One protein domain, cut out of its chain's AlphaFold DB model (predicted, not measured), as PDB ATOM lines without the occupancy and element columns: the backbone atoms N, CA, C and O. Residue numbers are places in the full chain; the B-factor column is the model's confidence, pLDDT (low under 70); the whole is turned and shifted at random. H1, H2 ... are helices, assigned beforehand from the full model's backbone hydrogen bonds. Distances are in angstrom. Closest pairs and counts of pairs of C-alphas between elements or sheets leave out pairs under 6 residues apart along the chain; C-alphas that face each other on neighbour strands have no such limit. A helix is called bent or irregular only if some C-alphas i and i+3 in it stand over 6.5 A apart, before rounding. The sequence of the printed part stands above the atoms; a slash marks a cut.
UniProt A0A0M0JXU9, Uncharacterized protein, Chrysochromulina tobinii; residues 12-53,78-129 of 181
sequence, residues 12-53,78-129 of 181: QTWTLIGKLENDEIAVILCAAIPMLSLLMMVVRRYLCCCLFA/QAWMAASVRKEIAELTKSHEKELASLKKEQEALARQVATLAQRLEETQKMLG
ATOM      1  N   GLN A  12      68.315  -6.517   6.768       73.25
ATOM      2  CA  GLN A  12      68.488  -7.552   5.745       73.25
ATOM      3  C   GLN A  12      67.239  -8.422   5.608       73.25
ATOM      4  O   GLN A  12      66.827  -8.720   4.489       73.25
ATOM      5  N   THR A  13      66.610  -8.773   6.731       72.44
ATOM      6  CA  THR A  13      65.385  -9.579   6.744       72.44
ATOM      7  C   THR A  13      64.229  -8.819   6.089       72.44
ATOM      8  O   THR A  13      63.571  -9.351   5.203       72.44
ATOM      9  N   TRP A  14      64.044  -7.540   6.428       67.69
ATOM     10  CA  TRP A  14      63.048  -6.667   5.797       67.69
ATOM     11  C   TRP A  14      63.297  -6.457   4.298       67.69
ATOM     12  O   TRP A  14      62.350  -6.411   3.519       67.69
ATOM     13  N   THR A  15      64.560  -6.390   3.872       69.62
ATOM     14  CA  THR A  15      64.921  -6.249   2.450       69.62
ATOM     15  C   THR A  15      64.678  -7.543   1.666       69.62
ATOM     16  O   THR A  15      64.303  -7.493   0.497       69.62
ATOM     17  N   LEU A  16      64.871  -8.704   2.301       63.59
ATOM     18  CA  LEU A  16      64.504 -10.009   1.745       63.59
ATOM     19  C   LEU A  16      62.985 -10.155   1.623       63.59
ATOM     20  O   LEU A  16      62.509 -10.617   0.593       63.59
ATOM     21  N   ILE A  17      62.238  -9.688   2.626       62.34
ATOM     22  CA  ILE A  17      60.771  -9.659   2.597       62.34
ATOM     23  C   ILE A  17      60.278  -8.722   1.488       62.34
ATOM     24  O   ILE A  17      59.415  -9.115   0.721       62.34
ATOM     25  N   GLY A  18      60.867  -7.536   1.320       59.78
ATOM     26  CA  GLY A  18      60.494  -6.604   0.246       59.78
ATOM     27  C   GLY A  18      60.875  -7.046  -1.175       59.78
ATOM     28  O   GLY A  18      60.438  -6.415  -2.133       59.78
ATOM     29  N   LYS A  19      61.699  -8.096  -1.324       62.12
ATOM     30  CA  LYS A  19      62.068  -8.696  -2.620       62.12
ATOM     31  C   LYS A  19      61.167  -9.852  -3.043       62.12
ATOM     32  O   LYS A  19      61.231 -10.239  -4.205       62.12
ATOM     33  N   LEU A  20      60.372 -10.400  -2.126       54.78
ATOM     34  CA  LEU A  20      59.291 -11.306  -2.491       54.78
ATOM     35  C   LEU A  20      58.213 -10.445  -3.150       54.78
ATOM     36  O   LEU A  20      57.748  -9.472  -2.553       54.78
ATOM     37  N   GLU A  21      57.865 -10.751  -4.400       63.47
ATOM     38  CA  GLU A  21      56.744 -10.094  -5.071       63.47
ATOM     39  C   GLU A  21      55.514 -10.194  -4.160       63.47
ATOM     40  O   GLU A  21      55.294 -11.222  -3.517       63.47
ATOM     41  N   ASN A  22      54.731  -9.114  -4.052       59.12
ATOM     42  CA  ASN A  22      53.602  -9.024  -3.113       59.12
ATOM     43  C   ASN A  22      52.643 -10.233  -3.193       59.12
ATOM     44  O   ASN A  22      52.001 -10.572  -2.198       59.12
ATOM     45  N   ASP A  23      52.597 -10.913  -4.340       57.53
ATOM     46  CA  ASP A  23      51.807 -12.120  -4.569       57.53
ATOM     47  C   ASP A  23      52.337 -13.351  -3.806       57.53
ATOM     48  O   ASP A  23      51.546 -14.114  -3.250       57.53
ATOM     49  N   GLU A  24      53.653 -13.530  -3.670       62.28
ATOM     50  CA  GLU A  24      54.231 -14.662  -2.925       62.28
ATOM     51  C   GLU A  24      54.050 -14.496  -1.410       62.28
ATOM     52  O   GLU A  24      53.733 -15.458  -0.702       62.28
ATOM     53  N   ILE A  25      54.166 -13.265  -0.903       64.69
ATOM     54  CA  ILE A  25      53.899 -12.952   0.511       64.69
ATOM     55  C   ILE A  25      52.419 -13.188   0.833       64.69
ATOM     56  O   ILE A  25      52.102 -13.742   1.889       64.69
ATOM     57  N   ALA A  26      51.511 -12.821  -0.078       64.94
ATOM     58  CA  ALA A  26      50.081 -13.063   0.083       64.94
ATOM     59  C   ALA A  26      49.752 -14.564   0.137       64.94
ATOM     60  O   ALA A  26      48.929 -14.973   0.960       64.94
ATOM     61  N   VAL A  27      50.428 -15.393  -0.665       71.06
ATOM     62  CA  VAL A  27      50.271 -16.858  -0.645       71.06
ATOM     63  C   VAL A  27      50.799 -17.456   0.663       71.06
ATOM     64  O   VAL A  27      50.110 -18.266   1.288       71.06
ATOM     65  N   ILE A  28      51.975 -17.024   1.128       73.25
ATOM     66  CA  ILE A  28      52.560 -17.504   2.390       73.25
ATOM     67  C   ILE A  28      51.693 -17.088   3.585       73.25
ATOM     68  O   ILE A  28      51.414 -17.914   4.457       73.25
ATOM     69  N   LEU A  29      51.199 -15.845   3.618       73.25
ATOM     70  CA  LEU A  29      50.274 -15.381   4.657       73.25
ATOM     71  C   LEU A  29      48.938 -16.132   4.599       73.25
ATOM     72  O   LEU A  29      48.458 -16.579   5.639       73.25
ATOM     73  N   CYS A  30      48.368 -16.352   3.408       73.19
ATOM     74  CA  CYS A  30      47.135 -17.133   3.251       73.19
ATOM     75  C   CYS A  30      47.284 -18.585   3.719       73.19
ATOM     76  O   CYS A  30      46.319 -19.147   4.233       73.19
ATOM     77  N   ALA A  31      48.468 -19.187   3.592       72.06
ATOM     78  CA  ALA A  31      48.742 -20.528   4.110       72.06
ATOM     79  C   ALA A  31      49.030 -20.535   5.626       72.06
ATOM     80  O   ALA A  31      48.638 -21.465   6.335       72.06
ATOM     81  N   ALA A  32      49.683 -19.495   6.148       77.00
ATOM     82  CA  ALA A  32      50.070 -19.408   7.557       77.00
ATOM     83  C   ALA A  32      48.894 -19.078   8.492       77.00
ATOM     84  O   ALA A  32      48.820 -19.616   9.597       77.00
ATOM     85  N   ILE A  33      47.951 -18.233   8.061       78.75
ATOM     86  CA  ILE A  33      46.781 -17.819   8.857       78.75
ATOM     87  C   ILE A  33      45.912 -19.010   9.328       78.75
ATOM     88  O   ILE A  33      45.604 -19.075  10.526       78.75
ATOM     89  N   PRO A  34      45.522 -19.981   8.477       83.19
ATOM     90  CA  PRO A  34      44.750 -21.137   8.931       83.19
ATOM     91  C   PRO A  34      45.566 -22.069   9.835       83.19
ATOM     92  O   PRO A  34      45.020 -22.589  10.809       83.19
ATOM     93  N   MET A  35      46.875 -22.232   9.595       81.75
ATOM     94  CA  MET A  35      47.737 -23.029  10.479       81.75
ATOM     95  C   MET A  35      47.881 -22.402  11.872       81.75
ATOM     96  O   MET A  35      47.766 -23.104  12.877       81.75
ATOM     97  N   LEU A  36      48.042 -21.079  11.948       81.19
ATOM     98  CA  LEU A  36      48.042 -20.338  13.214       81.19
ATOM     99  C   LEU A  36      46.691 -20.445  13.932       81.19
ATOM    100  O   LEU A  36      46.653 -20.632  15.147       81.19
ATOM    101  N   SER A  37      45.584 -20.399  13.188       85.12
ATOM    102  CA  SER A  37      44.235 -20.548  13.749       85.12
ATOM    103  C   SER A  37      44.011 -21.939  14.356       85.12
ATOM    104  O   SER A  37      43.487 -22.052  15.466       85.12
ATOM    105  N   LEU A  38      44.462 -22.999  13.675       85.31
ATOM    106  CA  LEU A  38      44.415 -24.372  14.191       85.31
ATOM    107  C   LEU A  38      45.266 -24.531  15.452       85.31
ATOM    108  O   LEU A  38      44.803 -25.106  16.438       85.31
ATOM    109  N   LEU A  39      46.478 -23.974  15.451       87.81
ATOM    110  CA  LEU A  39      47.374 -24.033  16.604       87.81
ATOM    111  C   LEU A  39      46.757 -23.332  17.823       87.81
ATOM    112  O   LEU A  39      46.740 -23.896  18.918       87.81
ATOM    113  N   MET A  40      46.150 -22.159  17.624       87.94
ATOM    114  CA  MET A  40      45.428 -21.442  18.681       87.94
ATOM    115  C   MET A  40      44.208 -22.220  19.196       87.94
ATOM    116  O   MET A  40      43.962 -22.233  20.404       87.94
ATOM    117  N   MET A  41      43.462 -22.921  18.330       89.12
ATOM    118  CA  MET A  41      42.357 -23.788  18.769       89.12
ATOM    119  C   MET A  41      42.841 -24.966  19.624       89.12
ATOM    120  O   MET A  41      42.224 -25.261  20.649       89.12
ATOM    121  N   VAL A  42      43.940 -25.620  19.235       86.88
ATOM    122  CA  VAL A  42      44.520 -26.742  19.992       86.88
ATOM    123  C   VAL A  42      45.015 -26.273  21.356       86.88
ATOM    124  O   VAL A  42      44.659 -26.876  22.368       86.88
ATOM    125  N   VAL A  43      45.761 -25.165  21.402       89.62
ATOM    126  CA  VAL A  43      46.259 -24.579  22.656       89.62
ATOM    127  C   VAL A  43      45.100 -24.212  23.577       89.62
ATOM    128  O   VAL A  43      45.118 -24.566  24.755       89.62
ATOM    129  N   ARG A  44      44.046 -23.579  23.048       86.38
ATOM    130  CA  ARG A  44      42.859 -23.217  23.833       86.38
ATOM    131  C   ARG A  44      42.139 -24.446  24.382       86.38
ATOM    132  O   ARG A  44      41.759 -24.454  25.548       86.38
ATOM    133  N   ARG A  45      41.977 -25.495  23.570       86.75
ATOM    134  CA  ARG A  45      41.354 -26.751  24.008       86.75
ATOM    135  C   ARG A  45      42.192 -27.444  25.080       86.75
ATOM    136  O   ARG A  45      41.628 -27.886  26.074       86.75
ATOM    137  N   TYR A  46      43.512 -27.472  24.918       87.38
ATOM    138  CA  TYR A  46      44.434 -28.021  25.911       87.38
ATOM    139  C   TYR A  46      44.368 -27.247  27.235       87.38
ATOM    140  O   TYR A  46      44.173 -27.856  28.282       87.38
ATOM    141  N   LEU A  47      44.406 -25.911  27.194       82.75
ATOM    142  CA  LEU A  47      44.234 -25.052  28.373       82.75
ATOM    143  C   LEU A  47      42.897 -25.295  29.083       82.75
ATOM    144  O   LEU A  47      42.872 -25.437  30.305       82.75
ATOM    145  N   CYS A  48      41.795 -25.406  28.337       78.69
ATOM    146  CA  CYS A  48      40.494 -25.749  28.914       78.69
ATOM    147  C   CYS A  48      40.499 -27.140  29.571       78.69
ATOM    148  O   CYS A  48      39.950 -27.296  30.661       78.69
ATOM    149  N   CYS A  49      41.142 -28.134  28.954       79.56
ATOM    150  CA  CYS A  49      41.286 -29.471  29.531       79.56
ATOM    151  C   CYS A  49      42.145 -29.466  30.802       79.56
ATOM    152  O   CYS A  49      41.779 -30.126  31.769       79.56
ATOM    153  N   CYS A  50      43.238 -28.700  30.842       77.00
ATOM    154  CA  CYS A  50      44.079 -28.575  32.032       77.00
ATOM    155  C   CYS A  50      43.337 -27.906  33.196       77.00
ATOM    156  O   CYS A  50      43.469 -28.347  34.333       77.00
ATOM    157  N   LEU A  51      42.526 -26.880  32.925       76.81
ATOM    158  CA  LEU A  51      41.708 -26.235  33.957       76.81
ATOM    159  C   LEU A  51      40.614 -27.166  34.490       76.81
ATOM    160  O   LEU A  51      40.341 -27.164  35.687       76.81
ATOM    161  N   PHE A  52      40.018 -27.987  33.622       69.12
ATOM    162  CA  PHE A  52      39.012 -28.964  34.031       69.12
ATOM    163  C   PHE A  52      39.624 -30.124  34.830       69.12
ATOM    164  O   PHE A  52      39.113 -30.475  35.890       69.12
ATOM    165  N   ALA A  53      40.757 -30.672  34.380       66.81
ATOM    166  CA  ALA A  53      41.450 -31.764  35.065       66.81
ATOM    167  C   ALA A  53      41.971 -31.347  36.450       66.81
ATOM    168  O   ALA A  53      41.824 -32.095  37.414       66.81
ATOM    169  N   GLN A  78      30.838 -20.942  43.480       63.25
ATOM    170  CA  GLN A  78      30.709 -21.153  42.039       63.25
ATOM    171  C   GLN A  78      29.844 -20.067  41.374       63.25
ATOM    172  O   GLN A  78      30.196 -19.571  40.302       63.25
ATOM    173  N   ALA A  79      28.760 -19.634  42.030       70.19
ATOM    174  CA  ALA A  79      27.914 -18.544  41.548       70.19
ATOM    175  C   ALA A  79      28.647 -17.191  41.529       70.19
ATOM    176  O   ALA A  79      28.500 -16.431  40.569       70.19
ATOM    177  N   TRP A  80      29.473 -16.911  42.544       74.00
ATOM    178  CA  TRP A  80      30.277 -15.689  42.608       74.00
ATOM    179  C   TRP A  80      31.357 -15.652  41.519       74.00
ATOM    180  O   TRP A  80      31.452 -14.669  40.783       74.00
ATOM    181  N   MET A  81      32.092 -16.753  41.320       76.62
ATOM    182  CA  MET A  81      33.057 -16.861  40.217       76.62
ATOM    183  C   MET A  81      32.378 -16.704  38.849       76.62
ATOM    184  O   MET A  81      32.866 -15.963  37.997       76.62
ATOM    185  N   ALA A  82      31.209 -17.320  38.647       79.62
ATOM    186  CA  ALA A  82      30.451 -17.183  37.404       79.62
ATOM    187  C   ALA A  82      29.924 -15.754  37.164       79.62
ATOM    188  O   ALA A  82      29.709 -15.367  36.014       79.62
ATOM    189  N   ALA A  83      29.674 -14.969  38.215       82.44
ATOM    190  CA  ALA A  83      29.290 -13.564  38.092       82.44
ATOM    191  C   ALA A  83      30.492 -12.680  37.717       82.44
ATOM    192  O   ALA A  83      30.380 -11.865  36.800       82.44
ATOM    193  N   SER A  84      31.648 -12.893  38.355       83.31
ATOM    194  CA  SER A  84      32.891 -12.170  38.047       83.31
ATOM    195  C   SER A  84      33.361 -12.427  36.615       83.31
ATOM    196  O   SER A  84      33.577 -11.477  35.866       83.31
ATOM    197  N   VAL A  85      33.382 -13.693  36.180       85.62
ATOM    198  CA  VAL A  85      33.745 -14.060  34.799       85.62
ATOM    199  C   VAL A  85      32.789 -13.427  33.782       85.62
ATOM    200  O   VAL A  85      33.224 -12.921  32.750       85.62
ATOM    201  N   ARG A  86      31.479 -13.387  34.066       87.81
ATOM    202  CA  ARG A  86      30.506 -12.724  33.179       87.81
ATOM    203  C   ARG A  86      30.751 -11.221  33.057       87.81
ATOM    204  O   ARG A  86      30.576 -10.674  31.968       87.81
ATOM    205  N   LYS A  87      31.162 -10.562  34.142       89.62
ATOM    206  CA  LYS A  87      31.497  -9.136  34.129       89.62
ATOM    207  C   LYS A  87      32.753  -8.864  33.299       89.62
ATOM    208  O   LYS A  87      32.716  -7.986  32.443       89.62
ATOM    209  N   GLU A  88      33.806  -9.657  33.481       88.06
ATOM    210  CA  GLU A  88      35.039  -9.547  32.688       88.06
ATOM    211  C   GLU A  88      34.784  -9.788  31.197       88.06
ATOM    212  O   GLU A  88      35.235  -9.009  30.360       88.06
ATOM    213  N   ILE A  89      33.986 -10.805  30.848       89.25
ATOM    214  CA  ILE A  89      33.593 -11.058  29.455       89.25
ATOM    215  C   ILE A  89      32.850  -9.848  28.877       89.25
ATOM    216  O   ILE A  89      33.118  -9.460  27.741       89.25
ATOM    217  N   ALA A  90      31.939  -9.229  29.633       91.25
ATOM    218  CA  ALA A  90      31.199  -8.060  29.163       91.25
ATOM    219  C   ALA A  90      32.109  -6.834  28.955       91.25
ATOM    220  O   ALA A  90      31.927  -6.089  27.990       91.25
ATOM    221  N   GLU A  91      33.091  -6.625  29.832       90.88
ATOM    222  CA  GLU A  91      34.076  -5.546  29.704       90.88
ATOM    223  C   GLU A  91      35.014  -5.770  28.511       90.88
ATOM    224  O   GLU A  91      35.182  -4.862  27.691       90.88
ATOM    225  N   LEU A  92      35.534  -6.988  28.345       88.50
ATOM    226  CA  LEU A  92      36.356  -7.367  27.192       88.50
ATOM    227  C   LEU A  92      35.583  -7.237  25.880       88.50
ATOM    228  O   LEU A  92      36.101  -6.683  24.914       88.50
ATOM    229  N   THR A  93      34.322  -7.674  25.856       91.12
ATOM    230  CA  THR A  93      33.463  -7.556  24.668       91.12
ATOM    231  C   THR A  93      33.276  -6.090  24.279       91.12
ATOM    232  O   THR A  93      33.477  -5.739  23.120       91.12
ATOM    233  N   LYS A  94      33.001  -5.203  25.245       93.00
ATOM    234  CA  LYS A  94      32.904  -3.756  24.986       93.00
ATOM    235  C   LYS A  94      34.220  -3.147  24.500       93.00
ATOM    236  O   LYS A  94      34.189  -2.221  23.691       93.00
ATOM    237  N   SER A  95      35.362  -3.618  25.001       90.62
ATOM    238  CA  SER A  95      36.675  -3.164  24.523       90.62
ATOM    239  C   SER A  95      36.897  -3.575  23.069       90.62
ATOM    240  O   SER A  95      37.191  -2.727  22.229       90.62
ATOM    241  N   HIS A  96      36.648  -4.846  22.747       87.88
ATOM    242  CA  HIS A  96      36.775  -5.364  21.385       87.88
ATOM    243  C   HIS A  96      35.811  -4.682  20.408       87.88
ATOM    244  O   HIS A  96      36.190  -4.395  19.277       87.88
ATOM    245  N   GLU A  97      34.578  -4.376  20.816       92.69
ATOM    246  CA  GLU A  97      33.633  -3.627  19.977       92.69
ATOM    247  C   GLU A  97      34.153  -2.226  19.632       92.69
ATOM    248  O   GLU A  97      34.009  -1.774  18.492       92.69
ATOM    249  N   LYS A  98      34.799  -1.544  20.588       92.00
ATOM    250  CA  LYS A  98      35.424  -0.235  20.348       92.00
ATOM    251  C   LYS A  98      36.616  -0.341  19.401       92.00
ATOM    252  O   LYS A  98      36.714   0.473  18.484       92.00
ATOM    253  N   GLU A  99      37.477  -1.335  19.592       90.00
ATOM    254  CA  GLU A  99      38.633  -1.582  18.720       90.00
ATOM    255  C   GLU A  99      38.207  -1.970  17.299       90.00
ATOM    256  O   GLU A  99      38.747  -1.467  16.317       90.00
ATOM    257  N   LEU A 100      37.172  -2.800  17.153       88.56
ATOM    258  CA  LEU A 100      36.608  -3.121  15.842       88.56
ATOM    259  C   LEU A 100      36.041  -1.879  15.152       88.56
ATOM    260  O   LEU A 100      36.182  -1.728  13.936       88.56
ATOM    261  N   ALA A 101      35.407  -0.976  15.901       91.81
ATOM    262  CA  ALA A 101      34.909   0.276  15.350       91.81
ATOM    263  C   ALA A 101      36.044   1.219  14.915       91.81
ATOM    264  O   ALA A 101      35.906   1.883  13.885       91.81
ATOM    265  N   SER A 102      37.160   1.286  15.653       91.44
ATOM    266  CA  SER A 102      38.325   2.078  15.234       91.44
ATOM    267  C   SER A 102      39.008   1.473  14.010       91.44
ATOM    268  O   SER A 102      39.240   2.194  13.042       91.44
ATOM    269  N   LEU A 103      39.218   0.154  13.989       88.44
ATOM    270  CA  LEU A 103      39.818  -0.546  12.849       88.44
ATOM    271  C   LEU A 103      38.987  -0.391  11.572       88.44
ATOM    272  O   LEU A 103      39.547  -0.174  10.502       88.44
ATOM    273  N   LYS A 104      37.650  -0.430  11.662       91.50
ATOM    274  CA  LYS A 104      36.777  -0.151  10.508       91.50
ATOM    275  C   LYS A 104      36.977   1.262   9.960       91.50
ATOM    276  O   LYS A 104      37.061   1.438   8.749       91.50
ATOM    277  N   LYS A 105      37.103   2.267  10.832       93.00
ATOM    278  CA  LYS A 105      37.372   3.652  10.406       93.00
ATOM    279  C   LYS A 105      38.741   3.791   9.745       93.00
ATOM    280  O   LYS A 105      38.860   4.485   8.740       93.00
ATOM    281  N   GLU A 106      39.760   3.132  10.289       91.62
ATOM    282  CA  GLU A 106      41.100   3.109   9.695       91.62
ATOM    283  C   GLU A 106      41.099   2.409   8.334       91.62
ATOM    284  O   GLU A 106      41.670   2.932   7.378       91.62
ATOM    285  N   GLN A 107      40.385   1.289   8.207       90.62
ATOM    286  CA  GLN A 107      40.208   0.580   6.942       90.62
ATOM    287  C   GLN A 107      39.525   1.461   5.888       90.62
ATOM    288  O   GLN A 107      39.985   1.527   4.749       90.62
ATOM    289  N   GLU A 108      38.458   2.175   6.257       93.06
ATOM    290  CA  GLU A 108      37.790   3.127   5.363       93.06
ATOM    291  C   GLU A 108      38.716   4.279   4.951       93.06
ATOM    292  O   GLU A 108      38.727   4.680   3.785       93.06
ATOM    293  N   ALA A 109      39.513   4.809   5.883       92.31
ATOM    294  CA  ALA A 109      40.484   5.859   5.587       92.31
ATOM    295  C   ALA A 109      41.563   5.367   4.611       92.31
ATOM    296  O   ALA A 109      41.873   6.060   3.638       92.31
ATOM    297  N   LEU A 110      42.081   4.156   4.822       90.88
ATOM    298  CA  LEU A 110      43.073   3.539   3.946       90.88
ATOM    299  C   LEU A 110      42.491   3.276   2.550       90.88
ATOM    300  O   LEU A 110      43.126   3.601   1.551       90.88
ATOM    301  N   ALA A 111      41.254   2.780   2.464       91.06
ATOM    302  CA  ALA A 111      40.564   2.559   1.194       91.06
ATOM    303  C   ALA A 111      40.409   3.861   0.386       91.06
ATOM    304  O   ALA A 111      40.636   3.872  -0.824       91.06
ATOM    305  N   ARG A 112      40.100   4.986   1.050       92.44
ATOM    306  CA  ARG A 112      40.056   6.309   0.401       92.44
ATOM    307  C   ARG A 112      41.428   6.760  -0.095       92.44
ATOM    308  O   ARG A 112      41.523   7.317  -1.190       92.44
ATOM    309  N   GLN A 113      42.491   6.517   0.676       92.69
ATOM    310  CA  GLN A 113      43.857   6.832   0.246       92.69
ATOM    311  C   GLN A 113      44.266   6.001  -0.974       92.69
ATOM    312  O   GLN A 113      44.781   6.562  -1.938       92.69
ATOM    313  N   VAL A 114      43.970   4.698  -0.974       92.25
ATOM    314  CA  VAL A 114      44.229   3.804  -2.113       92.25
ATOM    315  C   VAL A 114      43.475   4.274  -3.357       92.25
ATOM    316  O   VAL A 114      44.086   4.398  -4.415       92.25
ATOM    317  N   ALA A 115      42.189   4.617  -3.235       91.62
ATOM    318  CA  ALA A 115      41.407   5.151  -4.352       91.62
ATOM    319  C   ALA A 115      42.004   6.460  -4.903       91.62
ATOM    320  O   ALA A 115      42.119   6.633  -6.115       91.62
ATOM    321  N   THR A 116      42.455   7.352  -4.016       92.31
ATOM    322  CA  THR A 116      43.099   8.617  -4.409       92.31
ATOM    323  C   THR A 116      44.421   8.375  -5.144       92.31
ATOM    324  O   THR A 116      44.708   9.031  -6.144       92.31
ATOM    325  N   LEU A 117      45.240   7.432  -4.669       91.50
ATOM    326  CA  LEU A 117      46.500   7.067  -5.320       91.50
ATOM    327  C   LEU A 117      46.264   6.403  -6.679       91.50
ATOM    328  O   LEU A 117      46.965   6.732  -7.634       91.50
ATOM    329  N   ALA A 118      45.259   5.531  -6.788       91.19
ATOM    330  CA  ALA A 118      44.872   4.905  -8.049       91.19
ATOM    331  C   ALA A 118      44.442   5.952  -9.088       91.19
ATOM    332  O   ALA A 118      44.920   5.917 -10.220       91.19
ATOM    333  N   GLN A 119      43.631   6.938  -8.686       92.69
ATOM    334  CA  GLN A 119      43.233   8.034  -9.570       92.69
ATOM    335  C   GLN A 119      44.442   8.861 -10.036       92.69
ATOM    336  O   GLN A 119      44.572   9.157 -11.222       92.69
ATOM    337  N   ARG A 120      45.369   9.192  -9.127       91.12
ATOM    338  CA  ARG A 120      46.599   9.918  -9.487       91.12
ATOM    339  C   ARG A 120      47.479   9.130 -10.453       91.12
ATOM    340  O   ARG A 120      48.067   9.728 -11.353       91.12
ATOM    341  N   LEU A 121      47.579   7.812 -10.282       88.81
ATOM    342  CA  LEU A 121      48.298   6.946 -11.217       88.81
ATOM    343  C   LEU A 121      47.638   6.952 -12.597       88.81
ATOM    344  O   LEU A 121      48.340   7.103 -13.591       88.81
ATOM    345  N   GLU A 122      46.309   6.865 -12.659       89.38
ATOM    346  CA  GLU A 122      45.563   6.916 -13.919       89.38
ATOM    347  C   GLU A 122      45.743   8.265 -14.637       89.38
ATOM    348  O   GLU A 122      46.014   8.301 -15.839       89.38
ATOM    349  N   GLU A 123      45.651   9.385 -13.914       87.81
ATOM    350  CA  GLU A 123      45.903  10.727 -14.458       87.81
ATOM    351  C   GLU A 123      47.343  10.864 -14.970       87.81
ATOM    352  O   GLU A 123      47.570  11.359 -16.076       87.81
ATOM    353  N   THR A 124      48.315  10.360 -14.208       87.00
ATOM    354  CA  THR A 124      49.732  10.369 -14.598       87.00
ATOM    355  C   THR A 124      49.967   9.515 -15.847       87.00
ATOM    356  O   THR A 124      50.664   9.947 -16.765       87.00
ATOM    357  N   GLN A 125      49.336   8.341 -15.933       85.19
ATOM    358  CA  GLN A 125      49.407   7.455 -17.095       85.19
ATOM    359  C   GLN A 125      48.793   8.100 -18.347       85.19
ATOM    360  O   GLN A 125      49.376   7.999 -19.429       85.19
ATOM    361  N   LYS A 126      47.666   8.810 -18.204       83.69
ATOM    362  CA  LYS A 126      47.043   9.586 -19.290       83.69
ATOM    363  C   LYS A 126      47.944  10.728 -19.766       83.69
ATOM    364  O   LYS A 126      48.077  10.921 -20.972       83.69
ATOM    365  N   MET A 127      48.586  11.457 -18.847       79.00
ATOM    366  CA  MET A 127      49.488  12.567 -19.192       79.00
ATOM    367  C   MET A 127      50.781  12.112 -19.872       79.00
ATOM    368  O   MET A 127      51.277  12.800 -20.759       79.00
ATOM    369  N   LEU A 128      51.324  10.955 -19.487       77.06
ATOM    370  CA  LEU A 128      52.557  10.414 -20.070       77.06
ATOM    371  C   LEU A 128      52.378   9.860 -21.491       77.06
ATOM    372  O   LEU A 128      53.363   9.442 -22.093       77.06
ATOM    373  N   GLY A 129      51.153   9.829 -22.036       61.25
ATOM    374  CA  GLY A 129      50.891   9.278 -23.371       61.25
ATOM    375  C   GLY A 129      51.362   7.828 -23.519       61.25
ATOM    376  O   GLY A 129      51.660   7.380 -24.626       61.25
TER     377      GLY A 129
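AT A GLANCE: This is residues 12 to 53 and 78 to 129 of the 181 residues of an uncharacterized protein of Chrysochromulina tobinii (UniProt A0A0M0JXU9). Two long helices, H2 and H3, run along the same axis in opposite ways with an open gap between them, and the short helix H1 makes a corner with H2 near residue 22, where H2 begins. H3, the longest helix, makes the length of the whole and reaches well past the beginning of H2 with its last residues. The printed part has 94 residues with three named helices, in the order H1, H2, H3, and no named strand; its class is all helix. It is extended, with a radius of gyration of the C-alphas of 22.5 A, and its C-alphas span 75 by 29 by 22 A.

HOW THE PARTS SIT: H1, residues 12 to 17, and H2, residues 22 to 53, are close but not clearly touching, with 1 pair of C-alphas within 8 A. Their closest C-alphas are those of Ile 17 and Ile 25, 7.9 A apart. The lines of H1 and H2 are about perpendicular, at 81 degrees, and their centres are 24.8 A apart. H3, residues 78 to 127, is apart from H1 and also apart from H2. In H1 and H3 every pair of O i and N i+4 is within hydrogen-bond range; in H2 26 of 28 are. H2 is neither bent nor irregular, but only just: C-alphas 31 and 34 are 6.3 A apart.

IN THESE COORDINATES: H1 is 6 residues, Gln 12 to Ile 17, and its first C-alpha is at (68.488, -7.552, 5.745). H2 is 32 residues, Asn 22 to Ala 53, and measures 46.1 A from first to last C-alpha, from (53.602, -9.024, -3.113) to (41.450, -31.764, 35.065). H3 is 50 residues, Gln 78 to Met 127, and measures 72.4 A, from C-alpha 78 at (30.709, -21.153, 42.039) to C-alpha 127 at (49.488, 12.567, -19.192). Between its end C-alphas z rises in H2 and falls in H3.

THE WHOLE: The outline is a rod, and the two C-alphas farthest apart are those of Gln 78 and Gly 129, at 74.9 A. The link from H1 to H2 is tight, with 4 residues. Residues 54 to 77 are cut out and not printed; they make the link from H2 to H3 across the cut, where C-alphas 53 and 78 are 16.6 A apart. Residues 78 to 129, of which 78 to 127 belong to H3, stand free, and so do residues 26 to 53 of H2. The mean pLDDT of the printed part of this model is 81.5, and 17 residues are under 70: residues 14 to 26, 52 to 53, 78 and 129.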